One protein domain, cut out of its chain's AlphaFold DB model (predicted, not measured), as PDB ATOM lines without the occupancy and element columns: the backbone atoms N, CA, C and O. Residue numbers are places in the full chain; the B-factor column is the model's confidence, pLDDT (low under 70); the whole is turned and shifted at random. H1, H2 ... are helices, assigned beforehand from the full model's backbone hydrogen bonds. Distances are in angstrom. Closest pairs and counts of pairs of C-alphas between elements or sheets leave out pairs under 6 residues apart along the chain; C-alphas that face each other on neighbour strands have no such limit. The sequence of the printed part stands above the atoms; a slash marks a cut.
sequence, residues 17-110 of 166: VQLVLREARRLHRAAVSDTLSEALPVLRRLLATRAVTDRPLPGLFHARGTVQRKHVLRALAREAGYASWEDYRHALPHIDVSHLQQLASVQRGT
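Overview. This is residues 17 to 110 of the 166 residues of an uncharacterized protein of Zoogloea sp (UniProt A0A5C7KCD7). One long helix, H1, makes the core: H4 crosses it, H6 runs side by side with it, H2 meets it near its last residues and H5 near its first. H3 packs on H2 at one far end of the domain. The 94 printed residues, with six named helices, H1 to H6 in order, and no named strand, are all helix in class. The whole is compact, with a radius of gyration of the C-alphas of 13.0 A and spans of 38 by 29 by 17 A.

Arrangement. The hub is H1, residues 17 to 32. With residues 27 to 32 alone it touches H2, residues 36 to 48, at a steep tilt of 64 degrees, the closest C-alphas being Ala 31 and Ala 39, 4.2 A. H2 touches H3, residues 57 to 62, at Arg 44 and Leu 57, their closest C-alphas, 7.0 A. H4, residues 69 to 79, touches H1 at a steep tilt of 66 degrees, closest at the C-alphas of His 28 and Arg 69, 5.6 A. H5, residues 85 to 94, touches H4, closest at the C-alphas of Ala 77 and Trp 85, 5.3 A. H6, residues 97 to 107, runs the same way as H1 at a shallow tilt of 13 degrees; the closest C-alphas, of Glu 23 and Ala 104, are 7.3 A apart. H4 and H6 are apart. Every O i to N i+4 pair is within hydrogen-bond range in H1, H3, H4 and H6; H2 has 7 of 9 and H5 4 of 6.

Along the chain. H1 begins at C-alpha 17 (310.649, 65.190, 107.200) and is 22.7 A long; H2 measures 17.6 A. H6, 15.5 A long, ends at C-alpha 107 (299.997, 73.250, 96.095).

Size, cuts and confidence. The C-alphas farthest apart, of His 62 and His 94, are 38.4 A apart. The printed part has no cut, and no link is long. The pLDDT is under 70 at residue 54 and residues 97 to 110.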
ATOM      1  N   VAL A  17     311.335  64.771 105.969       85.50
ATOM      2  CA  VAL A  17     310.649  65.190 107.200       85.50
ATOM      3  C   VAL A  17     310.721  66.705 107.406       85.50
ATOM      4  O   VAL A  17     309.701  67.341 107.680       85.50
ATOM      5  N   GLN A  18     311.900  67.313 107.252       85.06
ATOM      6  CA  GLN A  18     312.062  68.764 107.380       85.06
ATOM      7  C   GLN A  18     311.277  69.531 106.310       85.06
ATOM      8  O   GLN A  18     310.694  70.574 106.624       85.06
ATOM      9  N   LEU A  19     311.199  69.014 105.080       82.69
ATOM     10  CA  LEU A  19     310.372  69.609 104.029       82.69
ATOM     11  C   LEU A  19     308.893  69.623 104.406       82.69
ATOM     12  O   LEU A  19     308.260  70.677 104.319       82.69
ATOM     13  N   VAL A  20     308.357  68.495 104.878       84.56
ATOM     14  CA  VAL A  20     306.948  68.417 105.285       84.56
ATOM     15  C   VAL A  20     306.670  69.320 106.482       84.56
ATOM     16  O   VAL A  20     305.667  70.032 106.505       84.56
ATOM     17  N   LEU A  21     307.580  69.375 107.456       87.81
ATOM     18  CA  LEU A  21     307.449  70.294 108.583       87.81
ATOM     19  C   LEU A  21     307.445  71.756 108.120       87.81
ATOM     20  O   LEU A  21     306.635  72.546 108.621       87.81
ATOM     21  N   ARG A  22     308.324  72.132 107.187       86.12
ATOM     22  CA  ARG A  22     308.372  73.485 106.619       86.12
ATOM     23  C   ARG A  22     307.070  73.823 105.897       86.12
ATOM     24  O   ARG A  22     306.505  74.887 106.142       86.12
ATOM     25  N   GLU A  23     306.565  72.896 105.092       83.81
ATOM     26  CA  GLU A  23     305.305  73.056 104.370       83.81
ATOM     27  C   GLU A  23     304.115  73.188 105.328       83.81
ATOM     28  O   GLU A  23     303.327  74.125 105.216       83.81
ATOM     29  N   ALA A  24     304.045  72.350 106.363       88.50
ATOM     30  CA  ALA A  24     303.011  72.446 107.387       88.50
ATOM     31  C   ALA A  24     303.033  73.798 108.120       88.50
ATOM     32  O   ALA A  24     301.982  74.330 108.475       88.50
ATOM     33  N   ARG A  25     304.221  74.377 108.349       89.69
ATOM     34  CA  ARG A  25     304.346  75.716 108.948       89.69
ATOM     35  C   ARG A  25     303.822  76.797 108.002       89.69
ATOM     36  O   ARG A  25     303.126  77.701 108.454       89.69
ATOM     37  N   ARG A  26     304.140  76.704 106.709       87.94
ATOM     38  CA  ARG A  26     303.641  77.640 105.693       87.94
ATOM     39  C   ARG A  26     302.117  77.578 105.591       87.94
ATOM     40  O   ARG A  26     301.466  78.612 105.683       87.94
ATOM     41  N   LEU A  27     301.558  76.378 105.451       85.75
ATOM     42  CA  LEU A  27     300.112  76.172 105.353       85.75
ATOM     43  C   LEU A  27     299.385  76.624 106.623       85.75
ATOM     44  O   LEU A  27     298.320  77.218 106.530       85.75
ATOM     45  N   HIS A  28     299.972  76.410 107.804       92.00
ATOM     46  CA  HIS A  28     299.421  76.940 109.053       92.00
ATOM     47  C   HIS A  28     299.357  78.472 109.053       92.00
ATOM     48  O   HIS A  28     298.310  79.022 109.377       92.00
ATOM     49  N   ARG A  29     300.426  79.157 108.625       90.25
ATOM     50  CA  ARG A  29     300.419  80.624 108.491       90.25
ATOM     51  C   ARG A  29     299.342  81.101 107.519       90.25
ATOM     52  O   ARG A  29     298.600  82.011 107.859       90.25
ATOM     53  N   ALA A  30     299.216  80.449 106.364       85.62
ATOM     54  CA  ALA A  30     298.174  80.769 105.393       85.62
ATOM     55  C   ALA A  30     296.762  80.541 105.963       85.62
ATOM     56  O   ALA A  30     295.899  81.389 105.795       85.62
ATOM     57  N   ALA A  31     296.534  79.452 106.706       85.62
ATOM     58  CA  ALA A  31     295.234  79.153 107.316       85.62
ATOM     59  C   ALA A  31     294.783  80.195 108.349       85.62
ATOM     60  O   ALA A  31     293.585  80.418 108.492       85.62
ATOM     61  N   VAL A  32     295.727  80.789 109.083       91.69
ATOM     62  CA  VAL A  32     295.450  81.805 110.114       91.69
ATOM     63  C   VAL A  32     295.435  83.226 109.527       91.69
ATOM     64  O   VAL A  32     294.988  84.147 110.202       91.69
ATOM     65  N   SER A  33     295.870  83.401 108.275       88.69
ATOM     66  CA  SER A  33     295.884  84.690 107.575       88.69
ATOM     67  C   SER A  33     294.490  85.316 107.494       88.69
ATOM     68  O   SER A  33     293.477  84.622 107.381       88.69
ATOM     69  N   ASP A  34     294.448  86.646 107.517       84.81
ATOM     70  CA  ASP A  34     293.217  87.423 107.327       84.81
ATOM     71  C   ASP A  34     292.810  87.493 105.848       84.81
ATOM     72  O   ASP A  34     291.654  87.762 105.517       84.81
ATOM     73  N   THR A  35     293.742  87.183 104.945       86.06
ATOM     74  CA  THR A  35     293.512  87.184 103.503       86.06
ATOM     75  C   THR A  35     292.712  85.952 103.082       86.06
ATOM     76  O   THR A  35     293.197  84.819 103.146       86.06
ATOM     77  N   LEU A  36     291.501  86.164 102.559       78.62
ATOM     78  CA  LEU A  36     290.614  85.086 102.095       78.62
ATOM     79  C   LEU A  36     291.281  84.170 101.059       78.62
ATOM     80  O   LEU A  36     291.174  82.947 101.158       78.62
ATOM     81  N   SER A  37     292.002  84.746 100.095       77.00
ATOM     82  CA  SER A  37     292.689  83.999  99.032       77.00
ATOM     83  C   SER A  37     293.773  83.051  99.555       77.00
ATOM     84  O   SER A  37     294.071  82.052  98.905       77.00
ATOM     85  N   GLU A  38     294.339  83.323 100.733       78.25
ATOM     86  CA  GLU A  38     295.354  82.477 101.370       78.25
ATOM     87  C   GLU A  38     294.731  81.458 102.330       78.25
ATOM     88  O   GLU A  38     295.096  80.280 102.316       78.25
ATOM     89  N   ALA A  39     293.768  81.900 103.143       79.81
ATOM     90  CA  ALA A  39     293.165  81.079 104.183       79.81
ATOM     91  C   ALA A  39     292.185  80.048 103.620       79.81
ATOM     92  O   ALA A  39     292.264  78.864 103.961       79.81
ATOM     93  N   LEU A  40     291.274  80.455 102.729       83.12
ATOM     94  CA  LEU A  40     290.187  79.591 102.260       83.12
ATOM     95  C   LEU A  40     290.668  78.287 101.607       83.12
ATOM     96  O   LEU A  40     290.095  77.244 101.938       83.12
ATOM     97  N   PRO A  41     291.696  78.268 100.732       81.00
ATOM     98  CA  PRO A  41     292.191  77.019 100.158       81.00
ATOM     99  C   PRO A  41     292.685  76.036 101.223       81.00
ATOM    100  O   PRO A  41     292.422  74.837 101.129       81.00
ATOM    101  N   VAL A  42     293.359  76.529 102.267       82.88
ATOM    102  CA  VAL A  42     293.872  75.670 103.342       82.88
ATOM    103  C   VAL A  42     292.741  75.187 104.245       82.88
ATOM    104  O   VAL A  42     292.680  74.002 104.561       82.88
ATOM    105  N   LEU A  43     291.796  76.057 104.606       83.19
ATOM    106  CA  LEU A  43     290.643  75.672 105.425       83.19
ATOM    107  C   LEU A  43     289.753  74.638 104.716       83.19
ATOM    108  O   LEU A  43     289.335  73.663 105.339       83.19
ATOM    109  N   ARG A  44     289.536  74.789 103.402       83.19
ATOM    110  CA  ARG A  44     288.834  73.791 102.576       83.19
ATOM    111  C   ARG A  44     289.537  72.435 102.606       83.19
ATOM    112  O   ARG A  44     288.870  71.416 102.758       83.19
ATOM    113  N   ARG A  45     290.873  72.410 102.539       83.69
ATOM    114  CA  ARG A  45     291.662  71.168 102.655       83.69
ATOM    115  C   ARG A  45     291.542  70.515 104.027       83.69
ATOM    116  O   ARG A  45     291.371  69.301 104.119       83.69
ATOM    117  N   LEU A  46     291.583  71.306 105.100       84.25
ATOM    118  CA  LEU A  46     291.409  70.790 106.461       84.25
ATOM    119  C   LEU A  46     290.025  70.148 106.662       84.25
ATOM    120  O   LEU A  46     289.928  69.127 107.345       84.25
ATOM    121  N   LEU A  47     288.980  70.709 106.044       82.88
ATOM    122  CA  LEU A  47     287.631  70.132 106.053       82.88
ATOM    123  C   LEU A  47     287.537  68.861 105.206       82.88
ATOM    124  O   LEU A  47     287.050  67.844 105.693       82.88
ATOM    125  N   ALA A  48     288.060  68.877 103.975       81.44
ATOM    126  CA  ALA A  48     288.038  67.714 103.082       81.44
ATOM    127  C   ALA A  48     288.753  66.496 103.694       81.44
ATOM    128  O   ALA A  48     288.306  65.360 103.558       81.44
ATOM    129  N   THR A  49     289.839  66.743 104.429       80.81
ATOM    130  CA  THR A  49     290.603  65.707 105.139       80.81
ATOM    131  C   THR A  49     290.031  65.361 106.512       80.81
ATOM    132  O   THR A  49     290.584  64.491 107.188       80.81
ATOM    133  N   ARG A  50     288.953  66.020 106.962       82.75
ATOM    134  CA  ARG A  50     288.380  65.888 108.316       82.75
ATOM    135  C   ARG A  50     289.441  66.023 109.419       82.75
ATOM    136  O   ARG A  50     289.451  65.268 110.395       82.75
ATOM    137  N   ALA A  51     290.410  66.919 109.220       82.31
ATOM    138  CA  ALA A  51     291.520  67.131 110.150       82.31
ATOM    139  C   ALA A  51     291.158  68.068 111.317       82.31
ATOM    140  O   ALA A  51     291.859  68.086 112.334       82.31
ATOM    141  N   VAL A  52     290.059  68.810 111.170       83.06
ATOM    142  CA  VAL A  52     289.415  69.677 112.167       83.06
ATOM    143  C   VAL A  52     287.957  69.253 112.362       83.06
ATOM    144  O   VAL A  52     287.407  68.535 111.532       83.06
ATOM    145  N   THR A  53     287.355  69.676 113.474       70.06
ATOM    146  CA  THR A  53     285.957  69.396 113.845       70.06
ATOM    147  C   THR A  53     284.963  69.918 112.800       70.06
ATOM    148  O   THR A  53     285.231  70.950 112.184       70.06
ATOM    149  N   ASP A  54     283.811  69.245 112.669       68.88
ATOM    150  CA  ASP A  54     282.693  69.553 111.757       68.88
ATOM    151  C   ASP A  54     282.047  70.920 112.036       68.88
ATOM    152  O   ASP A  54     280.936  71.041 112.551       68.88
ATOM    153  N   ARG A  55     282.759  71.990 111.693       78.94
ATOM    154  CA  ARG A  55     282.178  73.317 111.521       78.94
ATOM    155  C   ARG A  55     282.076  73.621 110.034       78.94
ATOM    156  O   ARG A  55     282.976  73.258 109.274       78.94
ATOM    157  N   PRO A  56     281.032  74.347 109.611       81.12
ATOM    158  CA  PRO A  56     280.956  74.828 108.243       81.12
ATOM    159  C   PRO A  56     282.116  75.795 107.955       81.12
ATOM    160  O   PRO A  56     282.613  76.480 108.855       81.12
ATOM    161  N   LEU A  57     282.532  75.878 106.688       80.75
ATOM    162  CA  LEU A  57     283.683  76.677 106.244       80.75
ATOM    163  C   LEU A  57     283.679  78.139 106.745       80.75
ATOM    164  O   LEU A  57     284.728  78.576 107.220       80.75
ATOM    165  N   PRO A  58     282.556  78.889 106.721       82.12
ATOM    166  CA  PRO A  58     282.522  80.246 107.272       82.12
ATOM    167  C   PRO A  58     282.822  80.271 108.776       82.12
ATOM    168  O   PRO A  58     283.631  81.071 109.242       82.12
ATOM    169  N   GLY A  59     282.246  79.334 109.537       84.25
ATOM    170  CA  GLY A  59     282.502  79.200 110.973       84.25
ATOM    171  C   GLY A  59     283.956  78.842 111.278       84.25
ATOM    172  O   GLY A  59     284.532  79.346 112.242       84.25
ATOM    173  N   LEU A  60     284.581  78.023 110.429       85.50
ATOM    174  CA  LEU A  60     286.002  77.709 110.533       85.50
ATOM    175  C   LEU A  60     286.893  78.917 110.193       85.50
ATOM    176  O   LEU A  60     287.911  79.104 110.850       85.50
ATOM    177  N   PHE A  61     286.510  79.755 109.224       86.88
ATOM    178  CA  PHE A  61     287.248  80.977 108.885       86.88
ATOM    179  C   PHE A  61     287.205  82.018 110.015       86.88
ATOM    180  O   PHE A  61     288.236  82.591 110.379       86.88
ATOM    181  N   HIS A  62     286.044  82.213 110.645       88.06
ATOM    182  CA  HIS A  62     285.943  83.066 111.834       88.06
ATOM    183  C   HIS A  62     286.742  82.502 113.015       88.06
ATOM    184  O   HIS A  62     287.407  83.249 113.727       88.06
ATOM    185  N   ALA A  63     286.758  81.176 113.174       87.25
ATOM    186  CA  ALA A  63     287.541  80.487 114.192       87.25
ATOM    187  C   ALA A  63     288.960  80.104 113.726       87.25
ATOM    188  O   ALA A  63     289.572  79.225 114.336       87.25
ATOM    189  N   ARG A  64     289.515  80.729 112.675       89.00
ATOM    190  CA  ARG A  64     290.806  80.316 112.084       89.00
ATOM    191  C   ARG A  64     291.969  80.320 113.078       89.00
ATOM    192  O   ARG A  64     292.853  79.477 112.975       89.00
ATOM    193  N   GLY A  65     291.924  81.169 114.109       86.69
ATOM    194  CA  GLY A  65     292.903  81.166 115.207       86.69
ATOM    195  C   GLY A  65     292.942  79.860 116.019       86.69
ATOM    196  O   GLY A  65     293.940  79.564 116.667       86.69
ATOM    197  N   THR A  66     291.895  79.032 115.943       88.88
ATOM    198  CA  THR A  66     291.857  77.689 116.553       88.88
ATOM    199  C   THR A  66     292.588  76.628 115.720       88.88
ATOM    200  O   THR A  66     292.840  75.517 116.198       88.88
ATOM    201  N   VAL A  67     292.962  76.946 114.474       89.00
ATOM    202  CA  VAL A  67     293.719  76.043 113.609       89.00
ATOM    203  C   VAL A  67     295.148  75.939 114.126       89.00
ATOM    204  O   VAL A  67     295.935  76.882 114.094       89.00
ATOM    205  N   GLN A  68     295.503  74.740 114.573       91.88
ATOM    206  CA  GLN A  68     296.843  74.409 115.026       91.88
ATOM    207  C   GLN A  68     297.611  73.652 113.944       91.88
ATOM    208  O   GLN A  68     297.044  72.911 113.138       91.88
ATOM    209  N   ARG A  69     298.941  73.750 113.990       91.69
ATOM    210  CA  ARG A  69     299.843  73.045 113.068       91.69
ATOM    211  C   ARG A  69     299.633  71.525 113.050       91.69
ATOM    212  O   ARG A  69     299.818  70.903 112.009       91.69
ATOM    213  N   LYS A  70     299.188  70.926 114.160       92.69
ATOM    214  CA  LYS A  70     298.841  69.496 114.226       92.69
ATOM    215  C   LYS A  70     297.691  69.114 113.282       92.69
ATOM    216  O   LYS A  70     297.713  68.025 112.722       92.69
ATOM    217  N   HIS A  71     296.723  70.011 113.064       91.69
ATOM    218  CA  HIS A  71     295.627  69.782 112.118       91.69
ATOM    219  C   HIS A  71     296.157  69.760 110.683       91.69
ATOM    220  O   HIS A  71     295.793  68.889 109.905       91.69
ATOM    221  N   VAL A  72     297.093  70.656 110.363       88.75
ATOM    222  CA  VAL A  72     297.760  70.684 109.055       88.75
ATOM    223  C   VAL A  72     298.585  69.417 108.823       88.75
ATOM    224  O   VAL A  72     298.486  68.815 107.763       88.75
ATOM    225  N   LEU A  73     299.355  68.962 109.817       90.19
ATOM    226  CA  LEU A  73     300.121  67.713 109.704       90.19
ATOM    227  C   LEU A  73     299.213  66.493 109.515       90.19
ATOM    228  O   LEU A  73     299.505  65.633 108.688       90.19
ATOM    229  N   ARG A  74     298.088  66.439 110.236       88.56
ATOM    230  CA  ARG A  74     297.080  65.388 110.071       88.56
ATOM    231  C   ARG A  74     296.447  65.421 108.678       88.56
ATOM    232  O   ARG A  74     296.261  64.365 108.086       88.56
ATOM    233  N   ALA A  75     296.146  66.607 108.152       85.44
ATOM    234  CA  ALA A  75     295.633  66.761 106.794       85.44
ATOM    235  C   ALA A  75     296.644  66.271 105.750       85.44
ATOM    236  O   ALA A  75     296.283  65.470 104.896       85.44
ATOM    237  N   LEU A  76     297.916  66.666 105.872       85.38
ATOM    238  CA  LEU A  76     298.985  66.223 104.970       85.38
ATOM    239  C   LEU A  76     299.194  64.703 105.011       85.38
ATOM    240  O   LEU A  76     299.374  64.090 103.966       85.38
ATOM    241  N   ALA A  77     299.139  64.088 106.196       85.12
ATOM    242  CA  ALA A  77     299.214  62.634 106.326       85.12
ATOM    243  C   ALA A  77     298.048  61.942 105.606       85.12
ATOM    244  O   ALA A  77     298.271  61.029 104.815       85.12
ATOM    245  N   ARG A  78     296.817  62.432 105.803       82.00
ATOM    246  CA  ARG A  78     295.616  61.885 105.152       82.00
ATOM    247  C   ARG A  78     295.630  62.061 103.638       82.00
ATOM    248  O   ARG A  78     295.259  61.142 102.918       82.00
ATOM    249  N   GLU A  79     296.102  63.201 103.142       79.62
ATOM    250  CA  GLU A  79     296.312  63.429 101.705       79.62
ATOM    251  C   GLU A  79     297.393  62.510 101.123       79.62
ATOM    252  O   GLU A  79     297.304  62.115  99.965       79.62
ATOM    253  N   ALA A  80     298.397  62.138 101.914       77.00
ATOM    254  CA  ALA A  80     299.403  61.158 101.523       77.00
ATOM    255  C   ALA A  80     298.917  59.696 101.654       77.00
ATOM    256  O   ALA A  80     299.655  58.784 101.291       77.00
ATOM    257  N   GLY A  81     297.688  59.466 102.137       79.62
ATOM    258  CA  GLY A  81     297.095  58.136 102.313       79.62
ATOM    259  C   GLY A  81     297.364  57.477 103.670       79.62
ATOM    260  O   GLY A  81     297.031  56.311 103.850       79.62
ATOM    261  N   TYR A  82     297.937  58.204 104.632       84.19
ATOM    262  CA  TYR A  82     298.255  57.702 105.972       84.19
ATOM    263  C   TYR A  82     297.182  58.091 106.995       84.19
ATOM    264  O   TYR A  82     296.588  59.172 106.934       84.19
ATOM    265  N   ALA A  83     296.954  57.221 107.983       81.88
ATOM    266  CA  ALA A  83     295.969  57.453 109.040       81.88
ATOM    267  C   ALA A  83     296.411  58.557 110.017       81.88
ATOM    268  O   ALA A  83     295.587  59.365 110.472       81.88
ATOM    269  N   SER A  84     297.713  58.614 110.313       87.50
ATOM    270  CA  SER A  84     298.305  59.540 111.275       87.50
ATOM    271  C   SER A  84     299.591  60.201 110.761       87.50
ATOM    272  O   SER A  84     300.225  59.756 109.805       87.50
ATOM    273  N   TRP A  85     299.989  61.293 111.422       87.88
ATOM    274  CA  TRP A  85     301.282  61.938 111.168       87.88
ATOM    275  C   TRP A  85     302.462  61.028 111.521       87.88
ATOM    276  O   TRP A  85     303.501  61.127 110.879       87.88
ATOM    277  N   GLU A  86     302.320  60.161 112.521       91.25
ATOM    278  CA  GLU A  86     303.385  59.251 112.948       91.25
ATOM    279  C   GLU A  86     303.669  58.218 111.856       91.25
ATOM    280  O   GLU A  86     304.815  58.120 111.415       91.25
ATOM    281  N   ASP A  87     302.626  57.580 111.313       86.44
ATOM    282  CA  ASP A  87     302.749  56.644 110.185       86.44
ATOM    283  C   ASP A  87     303.398  57.320 108.976       86.44
ATOM    284  O   ASP A  87     304.337  56.800 108.371       86.44
ATOM    285  N   TYR A  88     302.940  58.536 108.660       87.31
ATOM    286  CA  TYR A  88     303.500  59.294 107.551       87.31
ATOM    287  C   TYR A  88     304.971  59.651 107.798       87.31
ATOM    288  O   TYR A  88     305.808  59.497 106.911       87.31
ATOM    289  N   ARG A  89     305.320  60.079 109.016       87.38
ATOM    290  CA  ARG A  89     306.696  60.413 109.401       87.38
ATOM    291  C   ARG A  89     307.632  59.215 109.274       87.38
ATOM    292  O   ARG A  89     308.772  59.417 108.860       87.38
ATOM    293  N   HIS A  90     307.174  58.012 109.611       85.50
ATOM    294  CA  HIS A  90     307.954  56.786 109.446       85.50
ATOM    295  C   HIS A  90     308.182  56.425 107.976       85.50
ATOM    296  O   HIS A  90     309.250  55.924 107.638       85.50
ATOM    297  N   ALA A  91     307.231  56.736 107.095       83.56
ATOM    298  CA  ALA A  91     307.376  56.499 105.662       83.56
ATOM    299  C   ALA A  91     308.224  57.563 104.939       83.56
ATOM    300  O   ALA A  91     308.817  57.273 103.902       83.56
ATOM    301  N   LEU A  92     308.320  58.788 105.471       82.25
ATOM    302  CA  LEU A  92     309.011  59.908 104.817       82.25
ATOM    303  C   LEU A  92     310.475  59.650 104.418       82.25
ATOM    304  O   LEU A  92     310.857  60.120 103.347       82.25
ATOM    305  N   PRO A  93     311.314  58.944 105.198       81.88
ATOM    306  CA  PRO A  93     312.676  58.606 104.778       81.88
ATOM    307  C   PRO A  93     312.744  57.749 103.506       81.88
ATOM    308  O   PRO A  93     313.760  57.769 102.821       81.88
ATOM    309  N   HIS A  94     311.670  57.026 103.182       77.06
ATOM    310  CA  HIS A  94     311.569  56.183 101.988       77.06
ATOM    311  C   HIS A  94     310.939  56.910 100.789       77.06
ATOM    312  O   HIS A  94     310.846  56.341  99.704       77.06
ATOM    313  N   ILE A  95     310.496  58.159 100.972       72.62
ATOM    314  CA  ILE A  95     309.887  58.983  99.928       72.62
ATOM    315  C   ILE A  95     310.941  59.940  99.377       72.62
ATOM    316  O   ILE A  95     311.571  60.685 100.130       72.62
ATOM    317  N   ASP A  96     311.086  59.958  98.052       72.81
ATOM    318  CA  ASP A  96     312.002  60.871  97.375       72.81
ATOM    319  C   ASP A  96     311.638  62.342  97.662       72.81
ATOM    320  O   ASP A  96     310.498  62.800  97.510       72.81
ATOM    321  N   VAL A  97     312.653  63.094  98.079       68.31
ATOM    322  CA  VAL A  97     312.609  64.523  98.395       68.31
ATOM    323  C   VAL A  97     312.140  65.331  97.180       68.31
ATOM    324  O   VAL A  97     311.369  66.283  97.339       68.31
ATOM    325  N   SER A  98     312.537  64.925  95.972       65.12
ATOM    326  CA  SER A  98     312.175  65.589  94.714       65.12
ATOM    327  C   SER A  98     310.663  65.541  94.471       65.12
ATOM    328  O   SER A  98     310.037  66.562  94.178       65.12
ATOM    329  N   HIS A  99     310.049  64.382  94.714       67.12
ATOM    330  CA  HIS A  99     308.605  64.186  94.585       67.12
ATOM    331  C   HIS A  99     307.815  65.078  95.562       67.12
ATOM    332  O   HIS A  99     306.822  65.704  95.185       67.12
ATOM    333  N   LEU A 100     308.292  65.226  96.805       67.00
ATOM    334  CA  LEU A 100     307.667  66.114  97.796       67.00
ATOM    335  C   LEU A 100     307.762  67.596  97.409       67.00
ATOM    336  O   LEU A 100     306.818  68.359  97.631       67.00
ATOM    337  N   GLN A 101     308.884  68.019  96.820       66.06
ATOM    338  CA  GLN A 101     309.056  69.395  96.350       66.06
ATOM    339  C   GLN A 101     308.126  69.720  95.175       66.06
ATOM    340  O   GLN A 101     307.533  70.802  95.154       66.06
ATOM    341  N   GLN A 102     307.946  68.782  94.242       63.75
ATOM    342  CA  GLN A 102     306.991  68.927  93.141       63.75
ATOM    343  C   GLN A 102     305.557  69.067  93.667       63.75
ATOM    344  O   GLN A 102     304.849  70.000  93.284       63.75
ATOM    345  N   LEU A 103     305.161  68.228  94.628       63.81
ATOM    346  CA  LEU A 103     303.858  68.306  95.297       63.81
ATOM    347  C   LEU A 103     303.643  69.655  96.006       63.81
ATOM    348  O   LEU A 103     302.577  70.261  95.886       63.81
ATOM    349  N   ALA A 104     304.661  70.183  96.690       63.00
ATOM    350  CA  ALA A 104     304.587  71.507  97.309       63.00
ATOM    351  C   ALA A 104     304.454  72.635  96.263       63.00
ATOM    352  O   ALA A 104     303.751  73.622  96.481       63.00
ATOM    353  N   SER A 105     305.091  72.505  95.096       61.78
ATOM    354  CA  SER A 105     304.938  73.443  93.971       61.78
ATOM    355  C   SER A 105     303.537  73.386  93.342       61.78
ATOM    356  O   SER A 105     302.935  74.431  93.079       61.78
ATOM    357  N   VAL A 106     302.952  72.190  93.212       59.75
ATOM    358  CA  VAL A 106     301.540  71.998  92.827       59.75
ATOM    359  C   VAL A 106     300.600  72.699  93.802       59.75
ATOM    360  O   VAL A 106     299.645  73.353  93.392       59.75
ATOM    361  N   GLN A 107     300.869  72.631  95.097       61.31
ATOM    362  CA  GLN A 107     299.997  73.250  96.095       61.31
ATOM    363  C   GLN A 107     300.175  74.773  96.202       61.31
ATOM    364  O   GLN A 107     299.313  75.455  96.750       61.31
ATOM    365  N   ARG A 108     301.270  75.330  95.668       62.12
ATOM    366  CA  ARG A 108     301.602  76.763  95.747       62.12
ATOM    367  C   ARG A 108     300.870  77.671  94.758       62.12
ATOM    368  O   ARG A 108     301.107  78.866  94.801       62.12
ATOM    369  N   GLY A 109     299.980  77.143  93.911       50.28
ATOM    370  CA  GLY A 109     299.189  77.997  93.013       50.28
ATOM    371  C   GLY A 109     300.052  78.872  92.091       50.28
ATOM    372  O   GLY A 109     299.922  80.084  92.116       50.28
ATOM    373  N   THR A 110     300.952  78.291  91.292       37.84
ATOM    374  CA  THR A 110     301.469  78.995  90.110       37.84
ATOM    375  C   THR A 110     300.282  79.371  89.220       37.84
ATOM    376  O   THR A 110     299.373  78.559  89.058       37.84
TER     377      THR A 110